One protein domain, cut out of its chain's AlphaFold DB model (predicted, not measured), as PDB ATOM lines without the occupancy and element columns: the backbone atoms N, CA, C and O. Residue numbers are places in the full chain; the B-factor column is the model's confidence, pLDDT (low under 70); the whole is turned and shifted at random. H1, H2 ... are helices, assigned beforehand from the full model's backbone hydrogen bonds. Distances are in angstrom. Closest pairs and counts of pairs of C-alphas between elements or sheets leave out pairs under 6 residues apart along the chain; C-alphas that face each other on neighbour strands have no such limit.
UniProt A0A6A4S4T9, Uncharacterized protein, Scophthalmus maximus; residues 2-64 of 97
ATOM      1  N   ASP A   2      -4.472 -55.708  39.522       62.91
ATOM      2  CA  ASP A   2      -4.063 -55.760  40.926       62.91
ATOM      3  C   ASP A   2      -2.659 -55.194  41.160       62.91
ATOM      4  O   ASP A   2      -2.434 -54.478  42.137       62.91
ATOM      5  N   LYS A   3      -1.745 -55.371  40.189       63.22
ATOM      6  CA  LYS A   3      -0.399 -54.769  40.207       63.22
ATOM      7  C   LYS A   3      -0.435 -53.233  40.357       63.22
ATOM      8  O   LYS A   3       0.405 -52.673  41.053       63.22
ATOM      9  N   ARG A   4      -1.438 -52.534  39.798       64.62
ATOM     10  CA  ARG A   4      -1.578 -51.067  39.960       64.62
ATOM     11  C   ARG A   4      -2.080 -50.664  41.350       64.62
ATOM     12  O   ARG A   4      -1.632 -49.653  41.882       64.62
ATOM     13  N   PHE A   5      -2.959 -51.460  41.956       63.19
ATOM     14  CA  PHE A   5      -3.428 -51.249  43.331       63.19
ATOM     15  C   PHE A   5      -2.296 -51.425  44.353       63.19
ATOM     16  O   PHE A   5      -2.201 -50.655  45.310       63.19
ATOM     17  N   LEU A   6      -1.394 -52.384  44.118       64.69
ATOM     18  CA  LEU A   6      -0.196 -52.603  44.938       64.69
ATOM     19  C   LEU A   6       0.749 -51.393  44.916       64.69
ATOM     20  O   LEU A   6       1.183 -50.946  45.981       64.69
ATOM     21  N   ILE A   7       0.980 -50.800  43.741       66.62
ATOM     22  CA  ILE A   7       1.772 -49.565  43.604       66.62
ATOM     23  C   ILE A   7       1.083 -48.399  44.326       66.62
ATOM     24  O   ILE A   7       1.698 -47.679  45.111       66.62
ATOM     25  N   TRP A   8      -0.232 -48.252  44.150       65.38
ATOM     26  CA  TRP A   8      -1.005 -47.155  44.744       65.38
ATOM     27  C   TRP A   8      -1.148 -47.245  46.275       65.38
ATOM     28  O   TRP A   8      -1.245 -46.231  46.981       65.38
ATOM     29  N   SER A   9      -1.098 -48.461  46.825       66.50
ATOM     30  CA  SER A   9      -1.038 -48.702  48.271       66.50
ATOM     31  C   SER A   9       0.284 -48.234  48.909       66.50
ATOM     32  O   SER A   9       0.357 -48.113  50.135       66.50
ATOM     33  N   GLY A  10       1.296 -47.894  48.092       63.62
ATOM     34  CA  GLY A  10       2.595 -47.360  48.512       63.62
ATOM     35  C   GLY A  10       3.617 -48.425  48.915       63.62
ATOM     36  O   GLY A  10       4.653 -48.084  49.477       63.62
ATOM     37  N   ARG A  11       3.323 -49.709  48.674       61.66
ATOM     38  CA  ARG A  11       4.178 -50.840  49.067       61.66
ATOM     39  C   ARG A  11       5.266 -51.154  48.028       61.66
ATOM     40  O   ARG A  11       6.326 -51.626  48.415       61.66
ATOM     41  N   PHE A  12       5.025 -50.862  46.748       60.28
ATOM     42  CA  PHE A  12       5.957 -51.112  45.640       60.28
ATOM     43  C   PHE A  12       6.044 -49.877  44.739       60.28
ATOM     44  O   PHE A  12       5.022 -49.255  44.452       60.28
ATOM     45  N   LYS A  13       7.256 -49.490  44.325       55.25
ATOM     46  CA  LYS A  13       7.500 -48.231  43.593       55.25
ATOM     47  C   LYS A  13       7.539 -48.418  42.072       55.25
ATOM     48  O   LYS A  13       7.219 -47.484  41.344       55.25
ATOM     49  N   THR A  14       7.862 -49.623  41.604       57.50
ATOM     50  CA  THR A  14       7.903 -49.998  40.185       57.50
ATOM     51  C   THR A  14       7.139 -51.306  39.937       57.50
ATOM     52  O   THR A  14       7.076 -52.159  40.825       57.50
ATOM     53  N   PRO A  15       6.532 -51.486  38.745       58.66
ATOM     54  CA  PRO A  15       5.796 -52.704  38.387       58.66
ATOM     55  C   PRO A  15       6.692 -53.949  38.294       58.66
ATOM     56  O   PRO A  15       6.194 -55.063  38.428       58.66
ATOM     57  N   GLU A  16       7.997 -53.749  38.107       58.81
ATOM     58  CA  GLU A  16       9.036 -54.785  38.025       58.81
ATOM     59  C   GLU A  16       9.393 -55.383  39.392       58.81
ATOM     60  O   GLU A  16       9.869 -56.508  39.473       58.81
ATOM     61  N   GLN A  17       9.139 -54.653  40.484       61.72
ATOM     62  CA  GLN A  17       9.442 -55.096  41.849       61.72
ATOM     63  C   GLN A  17       8.354 -56.012  42.435       61.72
ATOM     64  O   GLN A  17       8.436 -56.415  43.595       61.72
ATOM     65  N   ILE A  18       7.305 -56.292  41.657       61.81
ATOM     66  CA  ILE A  18       6.147 -57.069  42.087       61.81
ATOM     67  C   ILE A  18       6.379 -58.530  41.680       61.81
ATOM     68  O   ILE A  18       6.309 -58.820  40.483       61.81
ATOM     69  N   PRO A  19       6.629 -59.449  42.632       65.62
ATOM     70  CA  PRO A  19       6.744 -60.870  42.316       65.62
ATOM     71  C   PRO A  19       5.444 -61.377  41.673       65.62
ATOM     72  O   PRO A  19       4.354 -60.979  42.083       65.62
ATOM     73  N   ASP A  20       5.544 -62.248  40.663       60.62
ATOM     74  CA  ASP A  20       4.373 -62.762  39.928       60.62
ATOM     75  C   ASP A  20       3.430 -63.610  40.799       60.62
ATOM     76  O   ASP A  20       2.236 -63.704  40.514       60.62
ATOM     77  N   LEU A  21       3.934 -64.145  41.914       58.31
ATOM     78  CA  LEU A  21       3.155 -64.814  42.954       58.31
ATOM     79  C   LEU A  21       2.815 -63.816  44.069       58.31
ATOM     80  O   LEU A  21       3.443 -63.791  45.127       58.31
ATOM     81  N   VAL A  22       1.823 -62.961  43.832       63.19
ATOM     82  CA  VAL A  22       1.251 -62.126  44.895       63.19
ATOM     83  C   VAL A  22       0.226 -62.963  45.661       63.19
ATOM     84  O   VAL A  22      -0.744 -63.432  45.070       63.19
ATOM     85  N   SER A  23       0.412 -63.146  46.971       65.06
ATOM     86  CA  SER A  23      -0.584 -63.836  47.797       65.06
ATOM     87  C   SER A  23      -1.893 -63.037  47.847       65.06
ATOM     88  O   SER A  23      -1.888 -61.803  47.900       65.06
ATOM     89  N   HIS A  24      -3.032 -63.735  47.843       64.31
ATOM     90  CA  HIS A  24      -4.355 -63.103  47.875       64.31
ATOM     91  C   HIS A  24      -4.522 -62.135  49.062       64.31
ATOM     92  O   HIS A  24      -5.082 -61.051  48.894       64.31
ATOM     93  N   GLU A  25      -3.927 -62.443  50.219       67.44
ATOM     94  CA  GLU A  25      -3.958 -61.569  51.400       67.44
ATOM     95  C   GLU A  25      -3.293 -60.201  51.170       67.44
ATOM     96  O   GLU A  25      -3.768 -59.170  51.655       67.44
ATOM     97  N   MET A  26      -2.214 -60.150  50.381       66.12
ATOM     98  CA  MET A  26      -1.538 -58.891  50.052       66.12
ATOM     99  C   MET A  26      -2.390 -57.991  49.151       66.12
ATOM    100  O   MET A  26      -2.328 -56.763  49.274       66.12
ATOM    101  N   ILE A  27      -3.200 -58.577  48.267       70.25
ATOM    102  CA  ILE A  27      -4.100 -57.829  47.380       70.25
ATOM    103  C   ILE A  27      -5.239 -57.205  48.190       70.25
ATOM    104  O   ILE A  27      -5.567 -56.031  47.990       70.25
ATOM    105  N   ASP A  28      -5.804 -57.945  49.144       72.25
ATOM    106  CA  ASP A  28      -6.887 -57.442  49.991       72.25
ATOM    107  C   ASP A  28      -6.416 -56.326  50.931       72.25
ATOM    108  O   ASP A  28      -7.072 -55.281  51.037       72.25
ATOM    109  N   ALA A  29      -5.226 -56.468  51.525       72.94
ATOM    110  CA  ALA A  29      -4.615 -55.412  52.328       72.94
ATOM    111  C   ALA A  29      -4.356 -54.135  51.505       72.94
ATOM    112  O   ALA A  29      -4.634 -53.018  51.966       72.94
ATOM    113  N   ALA A  30      -3.873 -54.279  50.265       73.56
ATOM    114  CA  ALA A  30      -3.684 -53.156  49.351       73.56
ATOM    115  C   ALA A  30      -5.022 -52.474  49.021       73.56
ATOM    116  O   ALA A  30      -5.125 -51.249  49.125       73.56
ATOM    117  N   ARG A  31      -6.069 -53.248  48.697       74.81
ATOM    118  CA  ARG A  31      -7.411 -52.734  48.374       74.81
ATOM    119  C   ARG A  31      -8.040 -51.982  49.544       74.81
ATOM    120  O   ARG A  31      -8.631 -50.924  49.330       74.81
ATOM    121  N   ASN A  32      -7.881 -52.471  50.773       80.69
ATOM    122  CA  ASN A  32      -8.384 -51.776  51.957       80.69
ATOM    123  C   ASN A  32      -7.705 -50.408  52.135       80.69
ATOM    124  O   ASN A  32      -8.369 -49.389  52.319       80.69
ATOM    125  N   LYS A  33      -6.378 -50.352  51.975       80.00
ATOM    126  CA  LYS A  33      -5.610 -49.101  52.072       80.00
ATOM    127  C   LYS A  33      -5.996 -48.099  50.985       80.00
ATOM    128  O   LYS A  33      -6.071 -46.898  51.241       80.00
ATOM    129  N   VAL A  34      -6.283 -48.598  49.782       83.06
ATOM    130  CA  VAL A  34      -6.813 -47.795  48.676       83.06
ATOM    131  C   VAL A  34      -8.187 -47.227  49.025       83.06
ATOM    132  O   VAL A  34      -8.405 -46.025  48.896       83.06
ATOM    133  N   ARG A  35      -9.095 -48.066  49.527       84.25
ATOM    134  CA  ARG A  35     -10.443 -47.648  49.922       84.25
ATOM    135  C   ARG A  35     -10.401 -46.545  50.976       84.25
ATOM    136  O   ARG A  35     -11.081 -45.542  50.813       84.25
ATOM    137  N   VAL A  36      -9.554 -46.683  51.996       87.00
ATOM    138  CA  VAL A  36      -9.384 -45.656  53.037       87.00
ATOM    139  C   VAL A  36      -8.924 -44.324  52.433       87.00
ATOM    140  O   VAL A  36      -9.518 -43.292  52.732       87.00
ATOM    141  N   LYS A  37      -7.933 -44.328  51.529       85.62
ATOM    142  CA  LYS A  37      -7.495 -43.103  50.832       85.62
ATOM    143  C   LYS A  37      -8.626 -42.461  50.025       85.62
ATOM    144  O   LYS A  37      -8.794 -41.248  50.085       85.62
ATOM    145  N   ILE A  38      -9.408 -43.265  49.302       89.81
ATOM    146  CA  ILE A  38     -10.565 -42.777  48.537       89.81
ATOM    147  C   ILE A  38     -11.606 -42.164  49.477       89.81
ATOM    148  O   ILE A  38     -12.082 -41.068  49.197       89.81
ATOM    149  N   CYS A  39     -11.917 -42.807  50.607       90.19
ATOM    150  CA  CYS A  39     -12.847 -42.263  51.599       90.19
ATOM    151  C   CYS A  39     -12.376 -40.910  52.145       90.19
ATOM    152  O   CYS A  39     -13.180 -39.988  52.239       90.19
ATOM    153  N   PHE A  40     -11.082 -40.749  52.442       92.75
ATOM    154  CA  PHE A  40     -10.541 -39.458  52.881       92.75
ATOM    155  C   PHE A  40     -10.672 -38.372  51.811       92.75
ATOM    156  O   PHE A  40     -11.085 -37.253  52.120       92.75
ATOM    157  N   VAL A  41     -10.381 -38.699  50.549       94.75
ATOM    158  CA  VAL A  41     -10.584 -37.769  49.428       94.75
ATOM    159  C   VAL A  41     -12.066 -37.413  49.292       94.75
ATOM    160  O   VAL A  41     -12.401 -36.237  49.199       94.75
ATOM    161  N   MET A  42     -12.963 -38.399  49.347       94.38
ATOM    162  CA  MET A  42     -14.412 -38.202  49.248       94.38
ATOM    163  C   MET A  42     -14.960 -37.340  50.394       94.38
ATOM    164  O   MET A  42     -15.799 -36.470  50.157       94.38
ATOM    165  N   MET A  43     -14.463 -37.526  51.621       95.81
ATOM    166  CA  MET A  43     -14.804 -36.666  52.757       95.81
ATOM    167  C   MET A  43     -14.344 -35.228  52.508       95.81
ATOM    168  O   MET A  43     -15.142 -34.305  52.655       95.81
ATOM    169  N   GLY A  44     -13.098 -35.031  52.064       97.00
ATOM    170  CA  GLY A  44     -12.571 -33.702  51.746       97.00
ATOM    171  C   GLY A  44     -13.359 -32.997  50.640       97.00
ATOM    172  O   GLY A  44     -13.723 -31.832  50.789       97.00
ATOM    173  N   VAL A  45     -13.693 -33.716  49.564       97.00
ATOM    174  CA  VAL A  45     -14.509 -33.196  48.455       97.00
ATOM    175  C   VAL A  45     -15.902 -32.804  48.938       97.00
ATOM    176  O   VAL A  45     -16.362 -31.710  48.622       97.00
ATOM    177  N   THR A  46     -16.557 -33.650  49.737       96.06
ATOM    178  CA  THR A  46     -17.890 -33.354  50.287       96.06
ATOM    179  C   THR A  46     -17.862 -32.098  51.158       96.06
ATOM    180  O   THR A  46     -18.695 -31.212  50.986       96.06
ATOM    181  N   ILE A  47     -16.871 -31.971  52.047       96.94
ATOM    182  CA  ILE A  47     -16.705 -30.776  52.887       96.94
ATOM    183  C   ILE A  47     -16.474 -29.537  52.013       96.94
ATOM    184  O   ILE A  47     -17.121 -28.510  52.217       96.94
ATOM    185  N   GLY A  48     -15.604 -29.636  51.005       97.12
ATOM    186  CA  GLY A  48     -15.355 -28.554  50.053       97.12
ATOM    187  C   GLY A  48     -16.621 -28.124  49.309       97.12
ATOM    188  O   GLY A  48     -16.916 -26.931  49.237       97.12
ATOM    189  N   ALA A  49     -17.412 -29.082  48.823       96.06
ATOM    190  CA  ALA A  49     -18.683 -28.822  48.152       96.06
ATOM    191  C   ALA A  49     -19.677 -28.101  49.075       96.06
ATOM    192  O   ALA A  49     -20.296 -27.119  48.661       96.06
ATOM    193  N   CYS A  50     -19.774 -28.513  50.341       94.94
ATOM    194  CA  CYS A  50     -20.597 -27.831  51.339       94.94
ATOM    195  C   CYS A  50     -20.148 -26.378  51.560       94.94
ATOM    196  O   CYS A  50     -20.982 -25.474  51.581       94.94
ATOM    197  N   LEU A  51     -18.842 -26.118  51.676       95.94
ATOM    198  CA  LEU A  51     -18.317 -24.757  51.849       95.94
ATOM    199  C   LEU A  51     -18.625 -23.868  50.639       95.94
ATOM    200  O   LEU A  51     -19.068 -22.729  50.802       95.94
ATOM    201  N   VAL A  52     -18.440 -24.398  49.430       95.19
ATOM    202  CA  VAL A  52     -18.795 -23.715  48.181       95.19
ATOM    203  C   VAL A  52     -20.290 -23.385  48.173       95.19
ATOM    204  O   VAL A  52     -20.650 -22.222  47.995       95.19
ATOM    205  N   MET A  53     -21.155 -24.358  48.471       92.88
ATOM    206  CA  MET A  53     -22.608 -24.170  48.551       92.88
ATOM    207  C   MET A  53     -22.991 -23.048  49.529       92.88
ATOM    208  O   MET A  53     -23.824 -22.204  49.206       92.88
ATOM    209  N   VAL A  54     -22.348 -22.980  50.699       91.62
ATOM    210  CA  VAL A  54     -22.587 -21.922  51.693       91.62
ATOM    211  C   VAL A  54     -22.151 -20.548  51.174       91.62
ATOM    212  O   VAL A  54     -22.860 -19.564  51.379       91.62
ATOM    213  N   LEU A  55     -21.010 -20.445  50.488       88.38
ATOM    214  CA  LEU A  55     -20.547 -19.178  49.913       88.38
ATOM    215  C   LEU A  55     -21.470 -18.685  48.795       88.38
ATOM    216  O   LEU A  55     -21.804 -17.497  48.765       88.38
ATOM    217  N   LEU A  56     -21.911 -19.583  47.908       85.31
ATOM    218  CA  LEU A  56     -22.902 -19.260  46.883       85.31
ATOM    219  C   LEU A  56     -24.242 -18.879  47.515       85.31
ATOM    220  O   LEU A  56     -24.811 -17.864  47.131       85.31
ATOM    221  N   GLY A  57     -24.700 -19.616  48.530       83.31
ATOM    222  CA  GLY A  57     -25.928 -19.317  49.264       83.31
ATOM    223  C   GLY A  57     -25.880 -17.952  49.950       83.31
ATOM    224  O   GLY A  57     -26.816 -17.167  49.834       83.31
ATOM    225  N   LYS A  58     -24.755 -17.600  50.584       80.62
ATOM    226  CA  LYS A  58     -24.546 -16.271  51.182       80.62
ATOM    227  C   LYS A  58     -24.475 -15.165  50.132       80.62
ATOM    228  O   LYS A  58     -24.985 -14.077  50.383       80.62
ATOM    229  N   ARG A  59     -23.857 -15.410  48.969       76.31
ATOM    230  CA  ARG A  59     -23.870 -14.460  47.843       76.31
ATOM    231  C   ARG A  59     -25.280 -14.272  47.289       76.31
ATOM    232  O   ARG A  59     -25.671 -13.130  47.093       76.31
ATOM    233  N   ALA A  60     -26.037 -15.349  47.098       73.19
ATOM    234  CA  ALA A  60     -27.422 -15.303  46.637       73.19
ATOM    235  C   ALA A  60     -28.322 -14.558  47.634       73.19
ATOM    236  O   ALA A  60     -29.063 -13.663  47.241       73.19
ATOM    237  N   ALA A  61     -28.179 -14.840  48.931       69.19
ATOM    238  CA  ALA A  61     -28.915 -14.150  49.987       69.19
ATOM    239  C   ALA A  61     -28.552 -12.656  50.074       69.19
ATOM    240  O   ALA A  61     -29.441 -11.813  50.147       69.19
ATOM    241  N   ARG A  62     -27.255 -12.301  50.009       64.38
ATOM    242  CA  ARG A  62     -26.821 -10.890  49.997       64.38
ATOM    243  C   ARG A  62     -27.271 -10.133  48.754       64.38
ATOM    244  O   ARG A  62     -27.413  -8.919  48.823       64.38
ATOM    245  N   ARG A  63     -27.451 -10.818  47.624       63.09
ATOM    246  CA  ARG A  63     -27.826 -10.176  46.365       63.09
ATOM    247  C   ARG A  63     -29.287  -9.721  46.344       63.09
ATOM    248  O   ARG A  63     -29.663  -9.096  45.367       63.09
ATOM    249  N   HIS A  64     -30.085  -9.983  47.396       58.19
ATOM    250  CA  HIS A  64     -31.493  -9.556  47.515       58.19
ATOM    251  C   HIS A  64     -32.302  -9.768  46.221       58.19
ATOM    252  O   HIS A  64     -33.293  -9.087  45.960       58.19
TER     253      HIS A  64
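AT A GLANCE: This is residues 2 to 64 of the 97 residues of an uncharacterized protein of Scophthalmus maximus (UniProt A0A6A4S4T9). What does the model look like at first sight? One long, straight helix, H2, makes the length of the model, and a small head packs on its first part: the short helix H1 and a looping link folded beside it. Residues 38 to 64 stick out from this head, 38 to 62 of them in H2. What is it built of? The printed part has 63 residues with two named helices, H1 then H2 along the chain, and no named strand; the class is all helix. Is it compact? It is extended, with a radius of gyration of the C-alphas of 19.8 A, and spans 65 by 20 by 12 A.

HOW THE PARTS SIT: Where do the helices meet? H2, residues 24 to 62, touches H1, residues 2 to 8, with its residues 27 to 34 alone; the closest C-alphas, those of Leu 6 and Ala 30, are 5.7 A apart. How do they run? Their lines stand at a steep tilt of 55 degrees, and they run the same way. What do the backbones show? In H1 and H2 every O i to N i+4 pair is within hydrogen-bond range.

IN THESE COORDINATES: Where is H2? It runs 56.9 A from C-alpha 24 at (-4.355, -63.103, 47.875) to C-alpha 62 at (-26.821, -10.890, 49.997). Where is H1? Its seven residues begin at C-alpha 2, at (-4.063, -55.760, 40.926), and span 9.9 A from first to last C-alpha.

THE WHOLE: How large is it? The two C-alphas farthest apart, those of Leu 21 and His 64, are 65.4 A apart. Is the printed part unbroken? It has no cut, and the link from H1 to H2, residues 9 to 23, is long. Where is confidence low? The pLDDT is under 70 in residues 2 to 26 and 61 to 64, and its mean over the printed part is 75.9.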